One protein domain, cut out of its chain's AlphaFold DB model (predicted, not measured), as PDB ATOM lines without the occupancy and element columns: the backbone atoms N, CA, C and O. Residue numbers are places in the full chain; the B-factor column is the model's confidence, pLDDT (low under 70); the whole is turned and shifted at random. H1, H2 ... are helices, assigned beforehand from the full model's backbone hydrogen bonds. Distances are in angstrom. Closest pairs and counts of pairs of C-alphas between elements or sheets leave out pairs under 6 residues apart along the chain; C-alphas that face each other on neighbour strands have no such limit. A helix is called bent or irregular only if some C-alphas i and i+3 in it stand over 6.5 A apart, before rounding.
ATOM      1  N   LEU A   2     179.627 217.143 127.638       37.91
ATOM      2  CA  LEU A   2     178.339 217.676 127.132       37.91
ATOM      3  C   LEU A   2     178.003 217.183 125.706       37.91
ATOM      4  O   LEU A   2     176.874 216.793 125.424       37.91
ATOM      5  N   VAL A   3     179.013 217.148 124.833       39.88
ATOM      6  CA  VAL A   3     178.898 216.672 123.443       39.88
ATOM      7  C   VAL A   3     178.652 215.161 123.383       39.88
ATOM      8  O   VAL A   3     177.801 214.716 122.623       39.88
ATOM      9  N   ASP A   4     179.320 214.377 124.233       38.84
ATOM     10  CA  ASP A   4     179.118 212.922 124.322       38.84
ATOM     11  C   ASP A   4     177.728 212.566 124.867       38.84
ATOM     12  O   ASP A   4     177.111 211.598 124.426       38.84
ATOM     13  N   THR A   5     177.206 213.369 125.798       45.78
ATOM     14  CA  THR A   5     175.848 213.225 126.336       45.78
ATOM     15  C   THR A   5     174.795 213.592 125.292       45.78
ATOM     16  O   THR A   5     173.817 212.865 125.147       45.78
ATOM     17  N   LEU A   6     175.014 214.658 124.514       43.34
ATOM     18  CA  LEU A   6     174.146 215.021 123.390       43.34
ATOM     19  C   LEU A   6     174.166 213.949 122.295       43.34
ATOM     20  O   LEU A   6     173.113 213.585 121.788       43.34
ATOM     21  N   LEU A   7     175.333 213.379 121.981       42.16
ATOM     22  CA  LEU A   7     175.456 212.274 121.027       42.16
ATOM     23  C   LEU A   7     174.825 210.972 121.540       42.16
ATOM     24  O   LEU A   7     174.270 210.228 120.740       42.16
ATOM     25  N   ARG A   8     174.845 210.701 122.853       45.06
ATOM     26  CA  ARG A   8     174.120 209.563 123.451       45.06
ATOM     27  C   ARG A   8     172.605 209.765 123.482       45.06
ATOM     28  O   ARG A   8     171.883 208.813 123.206       45.06
ATOM     29  N   MET A   9     172.137 210.982 123.772       49.41
ATOM     30  CA  MET A   9     170.713 211.346 123.716       49.41
ATOM     31  C   MET A   9     170.173 211.284 122.290       49.41
ATOM     32  O   MET A   9     169.113 210.726 122.053       49.41
ATOM     33  N   VAL A  10     170.917 211.820 121.326       47.47
ATOM     34  CA  VAL A  10     170.517 211.777 119.920       47.47
ATOM     35  C   VAL A  10     170.713 210.361 119.362       47.47
ATOM     36  O   VAL A  10     169.944 209.928 118.532       47.47
ATOM     37  N   GLY A  11     171.692 209.586 119.823       43.88
ATOM     38  CA  GLY A  11     172.185 208.440 119.064       43.88
ATOM     39  C   GLY A  11     171.388 207.138 119.115       43.88
ATOM     40  O   GLY A  11     171.242 206.508 118.066       43.88
ATOM     41  N   SER A  12     171.060 206.585 120.291       49.44
ATOM     42  CA  SER A  12     170.744 205.134 120.315       49.44
ATOM     43  C   SER A  12     170.190 204.519 121.603       49.44
ATOM     44  O   SER A  12     169.903 203.323 121.570       49.44
ATOM     45  N   ASP A  13     170.057 205.242 122.720       47.31
ATOM     46  CA  ASP A  13     169.736 204.601 124.005       47.31
ATOM     47  C   ASP A  13     168.408 205.092 124.624       47.31
ATOM     48  O   ASP A  13     168.363 206.153 125.257       47.31
ATOM     49  N   PRO A  14     167.310 204.316 124.500       47.94
ATOM     50  CA  PRO A  14     166.029 204.627 125.131       47.94
ATOM     51  C   PRO A  14     166.088 204.644 126.667       47.94
ATOM     52  O   PRO A  14     165.146 205.130 127.297       47.94
ATOM     53  N   ALA A  15     167.144 204.092 127.282       48.00
ATOM     54  CA  ALA A  15     167.316 204.055 128.732       48.00
ATOM     55  C   ALA A  15     167.809 205.389 129.321       48.00
ATOM     56  O   ALA A  15     167.652 205.614 130.519       48.00
ATOM     57  N   ALA A  16     168.340 206.300 128.495       48.44
ATOM     58  CA  ALA A  16     168.749 207.640 128.928       48.44
ATOM     59  C   ALA A  16     167.555 208.582 129.196       48.44
ATOM     60  O   ALA A  16     167.718 209.639 129.807       48.44
ATOM     61  N   TYR A  17     166.353 208.192 128.769       48.12
ATOM     62  CA  TYR A  17     165.118 208.942 128.964       48.12
ATOM     63  C   TYR A  17     164.376 208.426 130.200       48.12
ATOM     64  O   TYR A  17     163.642 207.435 130.145       48.12
ATOM     65  N   VAL A  18     164.605 209.104 131.327       46.66
ATOM     66  CA  VAL A  18     164.069 208.750 132.654       46.66
ATOM     67  C   VAL A  18     162.540 208.900 132.713       46.66
ATOM     68  O   VAL A  18     161.887 208.188 133.474       46.66
ATOM     69  N   GLN A  19     161.947 209.762 131.878       49.16
ATOM     70  CA  GLN A  19     160.499 209.972 131.796       49.16
ATOM     71  C   GLN A  19     159.933 209.586 130.421       49.16
ATOM     72  O   GLN A  19     160.552 209.773 129.374       49.16
ATOM     73  N   THR A  20     158.715 209.041 130.410       48.56
ATOM     74  CA  THR A  20     157.983 208.632 129.199       48.56
ATOM     75  C   THR A  20     157.727 209.786 128.224       48.56
ATOM     76  O   THR A  20     157.662 209.531 127.023       48.56
ATOM     77  N   SER A  21     157.633 211.033 128.699       48.53
ATOM     78  CA  SER A  21     157.525 212.241 127.862       48.53
ATOM     79  C   SER A  21     158.730 212.432 126.942       48.53
ATOM     80  O   SER A  21     158.575 212.795 125.776       48.53
ATOM     81  N   ASP A  22     159.926 212.125 127.439       49.34
ATOM     82  CA  ASP A  22     161.170 212.408 126.729       49.34
ATOM     83  C   ASP A  22     161.453 211.353 125.654       49.34
ATOM     84  O   ASP A  22     162.040 211.651 124.614       49.34
ATOM     85  N   LYS A  23     160.932 210.131 125.840       48.22
ATOM     86  CA  LYS A  23     160.959 209.075 124.817       48.22
ATOM     87  C   LYS A  23     160.176 209.487 123.575       48.22
ATOM     88  O   LYS A  23     160.696 209.350 122.470       48.22
ATOM     89  N   TRP A  24     158.978 210.050 123.741       45.81
ATOM     90  CA  TRP A  24     158.200 210.580 122.617       45.81
ATOM     91  C   TRP A  24     158.906 211.750 121.944       45.81
ATOM     92  O   TRP A  24     158.953 211.789 120.720       45.81
ATOM     93  N   MET A  25     159.518 212.650 122.716       49.47
ATOM     94  CA  MET A  25     160.295 213.762 122.166       49.47
ATOM     95  C   MET A  25     161.481 213.266 121.324       49.47
ATOM     96  O   MET A  25     161.693 213.769 120.224       49.47
ATOM     97  N   SER A  26     162.195 212.234 121.785       53.66
ATOM     98  CA  SER A  26     163.312 211.622 121.051       53.66
ATOM     99  C   SER A  26     162.863 210.935 119.764       53.66
ATOM    100  O   SER A  26     163.467 211.132 118.715       53.66
ATOM    101  N   VAL A  27     161.750 210.195 119.812       52.78
ATOM    102  CA  VAL A  27     161.186 209.494 118.655       52.78
ATOM    103  C   VAL A  27     160.643 210.496 117.649       52.78
ATOM    104  O   VAL A  27     160.864 210.322 116.457       52.78
ATOM    105  N   ILE A  28     159.981 211.563 118.097       54.72
ATOM    106  CA  ILE A  28     159.487 212.656 117.250       54.72
ATOM    107  C   ILE A  28     160.663 213.410 116.624       54.72
ATOM    108  O   ILE A  28     160.648 213.638 115.419       54.72
ATOM    109  N   GLN A  29     161.711 213.733 117.390       56.66
ATOM    110  CA  GLN A  29     162.929 214.338 116.849       56.66
ATOM    111  C   GLN A  29     163.579 213.432 115.800       56.66
ATOM    112  O   GLN A  29     163.833 213.888 114.691       56.66
ATOM    113  N   TYR A  30     163.777 212.144 116.085       55.09
ATOM    114  CA  TYR A  30     164.364 211.215 115.119       55.09
ATOM    115  C   TYR A  30     163.481 211.014 113.889       55.09
ATOM    116  O   TYR A  30     163.966 211.024 112.765       55.09
ATOM    117  N   SER A  31     162.173 210.864 114.059       58.03
ATOM    118  CA  SER A  31     161.286 210.562 112.936       58.03
ATOM    119  C   SER A  31     161.019 211.785 112.052       58.03
ATOM    120  O   SER A  31     161.201 211.707 110.841       58.03
ATOM    121  N   LEU A  32     160.667 212.945 112.613       59.94
ATOM    122  CA  LEU A  32     160.406 214.151 111.819       59.94
ATOM    123  C   LEU A  32     161.683 214.784 111.261       59.94
ATOM    124  O   LEU A  32     161.700 215.198 110.102       59.94
ATOM    125  N   ILE A  33     162.765 214.854 112.038       63.47
ATOM    126  CA  ILE A  33     163.991 215.526 111.578       63.47
ATOM    127  C   ILE A  33     164.793 214.611 110.654       63.47
ATOM    128  O   ILE A  33     165.376 215.083 109.686       63.47
ATOM    129  N   TYR A  34     164.817 213.300 110.889       59.25
ATOM    130  CA  TYR A  34     165.603 212.412 110.032       59.25
ATOM    131  C   TYR A  34     164.843 211.992 108.772       59.25
ATOM    132  O   TYR A  34     165.452 211.889 107.710       59.25
ATOM    133  N   TYR A  35     163.518 211.802 108.849       65.00
ATOM    134  CA  TYR A  35     162.737 211.378 107.684       65.00
ATOM    135  C   TYR A  35     161.994 212.499 106.973       65.00
ATOM    136  O   TYR A  35     161.715 212.319 105.801       65.00
ATOM    137  N   PHE A  36     161.643 213.628 107.595       65.81
ATOM    138  CA  PHE A  36     160.829 214.652 106.917       65.81
ATOM    139  C   PHE A  36     161.640 215.881 106.498       65.81
ATOM    140  O   PHE A  36     161.499 216.374 105.377       65.81
ATOM    141  N   PHE A  37     162.537 216.358 107.361       71.31
ATOM    142  CA  PHE A  37     163.345 217.554 107.100       71.31
ATOM    143  C   PHE A  37     164.231 217.472 105.844       71.31
ATOM    144  O   PHE A  37     164.312 218.486 105.144       71.31
ATOM    145  N   PRO A  38     164.829 216.319 105.472       77.06
ATOM    146  CA  PRO A  38     165.603 216.227 104.237       77.06
ATOM    147  C   PRO A  38     164.764 216.473 102.983       77.06
ATOM    148  O   PRO A  38     165.323 216.857 101.964       77.06
ATOM    149  N   TYR A  39     163.439 216.289 103.039       81.31
ATOM    150  CA  TYR A  39     162.551 216.469 101.887       81.31
ATOM    151  C   TYR A  39     162.070 217.912 101.690       81.31
ATOM    152  O   TYR A  39     161.672 218.272 100.582       81.31
ATOM    153  N   VAL A  40     162.150 218.764 102.716       82.50
ATOM    154  CA  VAL A  40     161.715 220.174 102.654       82.50
ATOM    155  C   VAL A  40     162.380 220.964 101.508       82.50
ATOM    156  O   VAL A  40     161.650 221.622 100.757       82.50
ATOM    157  N   PRO A  41     163.707 220.872 101.272       84.56
ATOM    158  CA  PRO A  41     164.353 221.526 100.132       84.56
ATOM    159  C   PRO A  41     163.788 221.077  98.783       84.56
ATOM    160  O   PRO A  41     163.623 221.890  97.876       84.56
ATOM    161  N   TYR A  42     163.464 219.790  98.649       85.44
ATOM    162  CA  TYR A  42     162.949 219.220  97.406       85.44
ATOM    163  C   TYR A  42     161.509 219.655  97.142       85.44
ATOM    164  O   TYR A  42     161.167 219.977  96.006       85.44
ATOM    165  N   VAL A  43     160.676 219.748  98.183       85.94
ATOM    166  CA  VAL A  43     159.314 220.287  98.061       85.94
ATOM    167  C   VAL A  43     159.360 221.738  97.575       85.94
ATOM    168  O   VAL A  43     158.684 222.085  96.605       85.94
ATOM    169  N   LEU A  44     160.208 222.575  98.179       87.69
ATOM    170  CA  LEU A  44     160.360 223.975  97.771       87.69
ATOM    171  C   LEU A  44     160.991 224.133  96.382       87.69
ATOM    172  O   LEU A  44     160.665 225.083  95.673       87.69
ATOM    173  N   LEU A  45     161.833 223.186  95.960       87.38
ATOM    174  CA  LEU A  45     162.363 223.132  94.602       87.38
ATOM    175  C   LEU A  45     161.267 222.810  93.581       87.38
ATOM    176  O   LEU A  45     161.274 223.384  92.500       87.38
ATOM    177  N   VAL A  46     160.322 221.923  93.903       89.06
ATOM    178  CA  VAL A  46     159.290 221.439  92.965       89.06
ATOM    179  C   VAL A  46     158.128 222.427  92.787       89.06
ATOM    180  O   VAL A  46     157.578 222.522  91.688       89.06
ATOM    181  N   ILE A  47     157.762 223.203  93.813       90.06
ATOM    182  CA  ILE A  47     156.620 224.142  93.763       90.06
ATOM    183  C   ILE A  47     156.676 225.108  92.558       90.06
ATOM    184  O   ILE A  47     155.678 225.208  91.831       90.06
ATOM    185  N   PRO A  48     157.803 225.789  92.265       88.38
ATOM    186  CA  PRO A  48     157.897 226.677  91.108       88.38
ATOM    187  C   PRO A  48     157.723 225.951  89.767       88.38
ATOM    188  O   PRO A  48     157.189 226.533  88.821       88.38
ATOM    189  N   TRP A  49     158.131 224.680  89.676       88.25
ATOM    190  CA  TRP A  49     157.955 223.859  88.474       88.25
ATOM    191  C   TRP A  49     156.505 223.448  88.262       88.25
ATOM    192  O   TRP A  49     156.004 223.541  87.140       88.25
ATOM    193  N   VAL A  50     155.799 223.063  89.327       90.50
ATOM    194  CA  VAL A  50     154.356 222.787  89.258       90.50
ATOM    195  C   VAL A  50     153.612 224.041  88.794       90.50
ATOM    196  O   VAL A  50     152.815 223.978  87.858       90.50
ATOM    197  N   TYR A  51     153.942 225.202  89.367       88.00
ATOM    198  CA  TYR A  51     153.376 226.483  88.944       88.00
ATOM    199  C   TYR A  51     153.672 226.795  87.469       88.00
ATOM    200  O   TYR A  51     152.783 227.228  86.727       88.00
ATOM    201  N   PHE A  52     154.902 226.534  87.014       87.06
ATOM    202  CA  PHE A  52     155.289 226.703  85.616       87.06
ATOM    203  C   PHE A  52     154.458 225.814  84.683       87.06
ATOM    204  O   PHE A  52     153.925 226.306  83.688       87.06
ATOM    205  N   LEU A  53     154.289 224.531  85.017       87.06
ATOM    206  CA  LEU A  53     153.535 223.572  84.206       87.06
ATOM    207  C   LEU A  53     152.057 223.951  84.078       87.06
ATOM    208  O   LEU A  53     151.515 223.916  82.969       87.06
ATOM    209  N   VAL A  54     151.424 224.368  85.179       89.62
ATOM    210  CA  VAL A  54     150.012 224.786  85.195       89.62
ATOM    211  C   VAL A  54     149.805 226.055  84.364       89.62
ATOM    212  O   VAL A  54     148.862 226.144  83.576       89.62
ATOM    213  N   ASN A  55     150.722 227.022  84.465       85.75
ATOM    214  CA  ASN A  55     150.568 228.322  83.818       85.75
ATOM    215  C   ASN A  55     151.268 228.454  82.457       85.75
ATOM    216  O   ASN A  55     151.158 229.506  81.822       85.75
ATOM    217  N   ARG A  56     151.912 227.397  81.942       78.94
ATOM    218  CA  ARG A  56     152.685 227.439  80.683       78.94
ATOM    219  C   ARG A  56     151.905 228.018  79.500       78.94
ATOM    220  O   ARG A  56     152.458 228.742  78.677       78.94
ATOM    221  N   LYS A  57     150.595 227.737  79.417       82.56
ATOM    222  CA  LYS A  57     149.732 228.213  78.321       82.56
ATOM    223  C   LYS A  57     149.540 229.734  78.347       82.56
ATOM    224  O   LYS A  57     149.421 230.331  77.282       82.56
ATOM    225  N   LYS A  58     149.556 230.357  79.533       82.25
ATOM    226  CA  LYS A  58     149.396 231.810  79.712       82.25
ATOM    227  C   LYS A  58     150.662 232.594  79.342       82.25
ATOM    228  O   LYS A  58     150.556 233.740  78.924       82.25
ATOM    229  N   TYR A  59     151.842 231.977  79.438       79.75
ATOM    230  CA  TYR A  59     153.135 232.662  79.283       79.75
ATOM    231  C   TYR A  59     153.900 232.330  77.988       79.75
ATOM    232  O   TYR A  59     155.071 232.684  77.880       79.75
ATOM    233  N   LYS A  60     153.257 231.738  76.967       77.75
ATOM    234  CA  LYS A  60     153.903 231.362  75.684       77.75
ATOM    235  C   LYS A  60     154.733 232.477  75.025       77.75
ATOM    236  O   LYS A  60     155.794 232.203  74.483       77.75
ATOM    237  N   LYS A  61     154.284 233.739  75.075       79.12
ATOM    238  CA  LYS A  61     155.026 234.879  74.488       79.12
ATOM    239  C   LYS A  61     156.275 235.286  75.284       79.12
ATOM    240  O   LYS A  61     157.157 235.924  74.725       79.12
ATOM    241  N   GLN A  62     156.350 234.949  76.570       85.00
ATOM    242  CA  GLN A  62     157.439 235.342  77.478       85.00
ATOM    243  C   GLN A  62     158.113 234.125  78.128       85.00
ATOM    244  O   GLN A  62     158.678 234.219  79.218       85.00
ATOM    245  N   GLU A  63     158.069 232.977  77.454       81.62
ATOM    246  CA  GLU A  63     158.455 231.680  78.010       81.62
ATOM    247  C   GLU A  63     159.885 231.678  78.566       81.62
ATOM    248  O   GLU A  63     160.103 231.228  79.685       81.62
ATOM    249  N   LYS A  64     160.842 232.288  77.854       84.75
ATOM    250  CA  LYS A  64     162.244 232.388  78.304       84.75
ATOM    251  C   LYS A  64     162.399 233.169  79.613       84.75
ATOM    252  O   LYS A  64     163.145 232.754  80.499       84.75
ATOM    253  N   ALA A  65     161.699 234.296  79.747       85.75
ATOM    254  CA  ALA A  65     161.755 235.119  80.955       85.75
ATOM    255  C   ALA A  65     161.054 234.428  82.133       85.75
ATOM    256  O   ALA A  65     161.530 234.492  83.267       85.75
ATOM    257  N   PHE A  66     159.948 233.737  81.853       85.88
ATOM    258  CA  PHE A  66     159.207 232.967  82.843       85.88
ATOM    259  C   PHE A  66     160.019 231.764  83.345       85.88
ATOM    260  O   PHE A  66     160.167 231.602  84.552       85.88
ATOM    261  N   LEU A  67     160.658 231.013  82.443       86.62
ATOM    262  CA  LEU A  67     161.555 229.904  82.776       86.62
ATOM    263  C   LEU A  67     162.720 230.363  83.666       86.62
ATOM    264  O   LEU A  67     163.004 229.743  84.687       86.62
ATOM    265  N   LYS A  68     163.361 231.492  83.326       88.31
ATOM    266  CA  LYS A  68     164.448 232.060  84.138       88.31
ATOM    267  C   LYS A  68     163.982 232.376  85.561       88.31
ATOM    268  O   LYS A  68     164.690 232.060  86.513       88.31
ATOM    269  N   LYS A  69     162.788 232.961  85.720       88.12
ATOM    270  CA  LYS A  69     162.201 233.212  87.045       88.12
ATOM    271  C   LYS A  69     161.941 231.907  87.791       88.12
ATOM    272  O   LYS A  69     162.330 231.810  88.946       88.12
ATOM    273  N   THR A  70     161.355 230.904  87.140       89.19
ATOM    274  CA  THR A  70     161.108 229.586  87.746       89.19
ATOM    275  C   THR A  70     162.391 228.951  88.274       89.19
ATOM    276  O   THR A  70     162.403 228.483  89.409       89.19
ATOM    277  N   ILE A  71     163.483 228.987  87.505       89.25
ATOM    278  CA  ILE A  71     164.783 228.456  87.936       89.25
ATOM    279  C   ILE A  71     165.299 229.221  89.160       89.25
ATOM    280  O   ILE A  71     165.647 228.599  90.159       89.25
ATOM    281  N   ILE A  72     165.293 230.560  89.124       91.19
ATOM    282  CA  ILE A  72     165.758 231.390  90.247       91.19
ATOM    283  C   ILE A  72     164.935 231.115  91.512       91.19
ATOM    284  O   ILE A  72     165.511 230.905  92.575       91.19
ATOM    285  N   PHE A  73     163.605 231.065  91.401       90.25
ATOM    286  CA  PHE A  73     162.728 230.750  92.530       90.25
ATOM    287  C   PHE A  73     162.949 229.332  93.063       90.25
ATOM    288  O   PHE A  73     162.902 229.140  94.272       90.25
ATOM    289  N   SER A  74     163.235 228.358  92.195       90.50
ATOM    290  CA  SER A  74     163.538 226.980  92.612       90.50
ATOM    291  C   SER A  74     164.849 226.905  93.390       90.50
ATOM    292  O   SER A  74     164.904 226.273  94.440       90.50
ATOM    293  N   VAL A  75     165.895 227.587  92.910       90.38
ATOM    294  CA  VAL A  75     167.199 227.644  93.589       90.38
ATOM    295  C   VAL A  75     167.078 228.377  94.925       90.38
ATOM    296  O   VAL A  75     167.550 227.874  95.939       90.38
ATOM    297  N   ALA A  76     166.399 229.526  94.952       90.31
ATOM    298  CA  ALA A  76     166.154 230.264  96.188       90.31
ATOM    299  C   ALA A  76     165.338 229.431  97.190       90.31
ATOM    300  O   ALA A  76     165.707 229.346  98.358       90.31
ATOM    301  N   GLY A  77     164.276 228.764  96.728       88.12
ATOM    302  CA  GLY A  77     163.455 227.868  97.541       88.12
ATOM    303  C   GLY A  77     164.242 226.685  98.101       88.12
ATOM    304  O   GLY A  77     164.069 226.345  99.265       88.12
ATOM    305  N   PHE A  78     165.154 226.103  97.322       87.62
ATOM    306  CA  PHE A  78     166.030 225.024  97.775       87.62
ATOM    307  C   PHE A  78     167.011 225.486  98.861       87.62
ATOM    308  O   PHE A  78     167.116 224.843  99.902       87.62
ATOM    309  N   VAL A  79     167.685 226.626  98.662       87.88
ATOM    310  CA  VAL A  79     168.614 227.193  99.657       87.88
ATOM    311  C   VAL A  79     167.877 227.527 100.953       87.88
ATOM    312  O   VAL A  79     168.314 227.129 102.032       87.88
ATOM    313  N   VAL A  80     166.721 228.189 100.858       86.62
ATOM    314  CA  VAL A  80     165.877 228.473 102.026       86.62
ATOM    315  C   VAL A  80     165.414 227.174 102.678       86.62
ATOM    316  O   VAL A  80     165.520 227.037 103.888       86.62
ATOM    317  N   GLY A  81     164.972 226.191 101.895       84.06
ATOM    318  CA  GLY A  81     164.534 224.889 102.386       84.06
ATOM    319  C   GLY A  81     165.614 224.081 103.084       84.06
ATOM    320  O   GLY A  81     165.281 223.278 103.944       84.06
ATOM    321  N   LEU A  82     166.888 224.308 102.757       83.62
ATOM    322  CA  LEU A  82     168.013 223.749 103.499       83.62
ATOM    323  C   LEU A  82     168.245 224.495 104.812       83.62
ATOM    324  O   LEU A  82     168.457 223.851 105.828       83.62
ATOM    325  N   MET A  83     168.194 225.829 104.813       82.44
ATOM    326  CA  MET A  83     168.520 226.650 105.989       82.44
ATOM    327  C   MET A  83     167.412 226.684 107.050       82.44
ATOM    328  O   MET A  83     167.691 226.714 108.248       82.44
ATOM    329  N   LEU A  84     166.154 226.688 106.618       80.31
ATOM    330  CA  LEU A  84     164.968 226.836 107.461       80.31
ATOM    331  C   LEU A  84     164.834 225.706 108.507       80.31
ATOM    332  O   LEU A  84     164.600 226.021 109.673       80.31
ATOM    333  N   PRO A  85     165.100 224.430 108.164       74.69
ATOM    334  CA  PRO A  85     165.333 223.344 109.114       74.69
ATOM    335  C   PRO A  85     166.283 223.680 110.268       74.69
ATOM    336  O   PRO A  85     165.916 223.546 111.435       74.69
ATOM    337  N   TYR A  86     167.496 224.144 109.958       73.50
ATOM    338  CA  TYR A  86     168.509 224.447 110.970       73.50
ATOM    339  C   TYR A  86     168.092 225.620 111.854       73.50
ATOM    340  O   TYR A  86     168.316 225.582 113.059       73.50
ATOM    341  N   LEU A  87     167.442 226.634 111.276       79.69
ATOM    342  CA  LEU A  87     166.890 227.757 112.032       79.69
ATOM    343  C   LEU A  87     165.812 227.305 113.020       79.69
ATOM    344  O   LEU A  87     165.855 227.702 114.182       79.69
ATOM    345  N   ILE A  88     164.882 226.447 112.594       76.38
ATOM    346  CA  ILE A  88     163.840 225.901 113.476       76.38
ATOM    347  C   ILE A  88     164.474 225.108 114.622       76.38
ATOM    348  O   ILE A  88     164.087 225.300 115.773       76.38
ATOM    349  N   LEU A  89     165.472 224.270 114.329       72.12
ATOM    350  CA  LEU A  89     166.186 223.496 115.348       72.12
ATOM    351  C   LEU A  89     166.962 224.386 116.320       72.12
ATOM    352  O   LEU A  89     166.934 224.138 117.521       72.12
ATOM    353  N   ALA A  90     167.608 225.443 115.826       70.88
ATOM    354  CA  ALA A  90     168.316 226.403 116.666       70.88
ATOM    355  C   ALA A  90     167.357 227.150 117.604       70.88
ATOM    356  O   ALA A  90     167.649 227.295 118.791       70.88
ATOM    357  N   ILE A  91     166.194 227.577 117.098       75.81
ATOM    358  CA  ILE A  91     165.147 228.225 117.901       75.81
ATOM    359  C   ILE A  91     164.620 227.263 118.967       75.81
ATOM    360  O   ILE A  91     164.574 227.625 120.140       75.81
ATOM    361  N   TRP A  92     164.275 226.032 118.585       70.38
ATOM    362  CA  TRP A  92     163.798 225.009 119.516       70.38
ATOM    363  C   TRP A  92     164.832 224.658 120.586       70.38
ATOM    364  O   TRP A  92     164.490 224.594 121.762       70.38
ATOM    365  N   GLY A  93     166.097 224.485 120.200       67.50
ATOM    366  CA  GLY A  93     167.192 224.245 121.138       67.50
ATOM    367  C   GLY A  93     167.377 225.409 122.112       67.50
ATOM    368  O   GLY A  93     167.525 225.189 123.310       67.50
ATOM    369  N   SER A  94     167.283 226.648 121.624       65.75
ATOM    370  CA  SER A  94     167.401 227.847 122.463       65.75
ATOM    371  C   SER A  94     166.236 227.974 123.453       65.75
ATOM    372  O   SER A  94     166.454 228.279 124.622       65.75
ATOM    373  N   LEU A  95     165.009 227.679 123.010       70.75
ATOM    374  CA  LEU A  95     163.812 227.627 123.855       70.75
ATOM    375  C   LEU A  95     163.899 226.529 124.915       70.75
ATOM    376  O   LEU A  95     163.568 226.779 126.070       70.75
ATOM    377  N   ALA A  96     164.369 225.334 124.549       67.94
ATOM    378  CA  ALA A  96     164.543 224.230 125.488       67.94
ATOM    379  C   ALA A  96     165.565 224.576 126.583       67.94
ATOM    380  O   ALA A  96     165.291 224.376 127.764       67.94
ATOM    381  N   VAL A  97     166.701 225.175 126.207       65.81
ATOM    382  CA  VAL A  97     167.714 225.650 127.165       65.81
ATOM    383  C   VAL A  97     167.151 226.753 128.064       65.81
ATOM    384  O   VAL A  97     167.364 226.718 129.275       65.81
ATOM    385  N   TRP A  98     166.399 227.709 127.512       66.06
ATOM    386  CA  TRP A  98     165.773 228.771 128.302       66.06
ATOM    387  C   TRP A  98     164.715 228.237 129.278       66.06
ATOM    388  O   TRP A  98     164.688 228.652 130.428       66.06
ATOM    389  N   LEU A  99     163.893 227.268 128.877       67.25
ATOM    390  CA  LEU A  99     162.932 226.634 129.785       67.25
ATOM    391  C   LEU A  99     163.622 225.843 130.905       67.25
ATOM    392  O   LEU A  99     163.111 225.794 132.020       67.25
ATOM    393  N   GLN A 100     164.780 225.241 130.626       62.88
ATOM    394  CA  GLN A 100     165.496 224.402 131.586       62.88
ATOM    395  C   GLN A 100     166.384 225.193 132.562       62.88
ATOM    396  O   GLN A 100     166.545 224.771 133.703       62.88
ATOM    397  N   TYR A 101     166.950 226.326 132.133       62.69
ATOM    398  CA  TYR A 101     167.924 227.107 132.914       62.69
ATOM    399  C   TYR A 101     167.551 228.586 133.103       62.69
ATOM    400  O   TYR A 101     168.122 229.262 133.954       62.69
ATOM    401  N   GLY A 102     166.624 229.110 132.302       54.22
ATOM    402  CA  GLY A 102     166.187 230.510 132.314       54.22
ATOM    403  C   GLY A 102     164.904 230.772 133.107       54.22
ATOM    404  O   GLY A 102     164.587 231.932 133.341       54.22
ATOM    405  N   GLY A 103     164.188 229.727 133.547       49.88
ATOM    406  CA  GLY A 103     163.053 229.825 134.481       49.88
ATOM    407  C   GLY A 103     163.446 229.827 135.967       49.88
ATOM    408  O   GLY A 103     162.575 229.836 136.831       49.88
TER     409      GLY A 103
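This is residues 2 to 103 of the 105 residues of an uncharacterized protein of Candidatus Andersenbacteria bacterium RIFCSPHIGHO2_12_FULL_45_11b (UniProt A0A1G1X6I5). A long helical hairpin: H4 makes one long arm, and H2 and then H3, joined by a tight link at an angle to each other, make the other, with H3 packed on residues 66 to 85 of H4 and H2 not in touch with H4. The short helix H1 is set crosswise near H2, at the end away from the hairpin's turn, and residues 90 to 103, of which 90 to 101 belong to H4, stick out. The printed part has 102 residues with four named helices, H1, H2, H3 and H4 in that order, and no named strand; the class is all helix. The whole is extended, with a radius of gyration of the C-alphas of 20.3 A, and its spans of 64 by 26 by 21 A make a rod.

H1, residues 2 to 11, begins with C-alpha 2 at (178.339, 217.676, 127.132) and is 13.7 A long from first to last C-alpha. After a short link of 8 residues comes H2, residues 20 to 35, 22.2 A long. A tight link of 1 residue, Phe 36, leads to H3, residues 37 to 55, 28.7 A long, with a kink of 29 degrees near residue 45. H3 is irregular, but only just: C-alphas 38 and 41 are 6.8 A apart. A tight link of 4 residues leads to H4, residues 60 to 101, the longest helix at 59.1 A, from C-alpha 60 at (153.903, 231.362, 75.684) to C-alpha 101 at (167.924, 227.107, 132.914). H4 is irregular, with C-alphas 61 and 64 8.5 A apart, and has a kink of 37 degrees near residue 67.

H1 and H2 only just touch, with 3 pairs of C-alphas within 8 A; the closest C-alphas are those of Val 10 and Ser 26, 7.3 A apart. Their lines are about perpendicular, at 77 degrees, and H2 touches H1 with residues 26 to 30 alone. H2 and H3 meet only through their link. H3 and H4 form a helical hairpin, running opposite ways at a shallow tilt of 26 degrees. They touch, with the closest C-alphas, those of Pro 41 and Gly 81, 4.1 A apart. H1 is apart from H3 and H4, and H2 is only just apart from H4, at 8.3 A. Every O i to N i+4 pair is within hydrogen-bond range in H1; the counts are 11 of 12 in H2, 11 of 15 in H3 and 34 of 38 in H4.

The two C-alphas farthest apart, those of Val 18 and Lys 61, are 64.4 A apart. The printed part has no cut, and no link is long. The mean pLDDT of the printed part is 70.1; residues 2 to 36, 93 to 94 and 96 to 103 of the model are under 70.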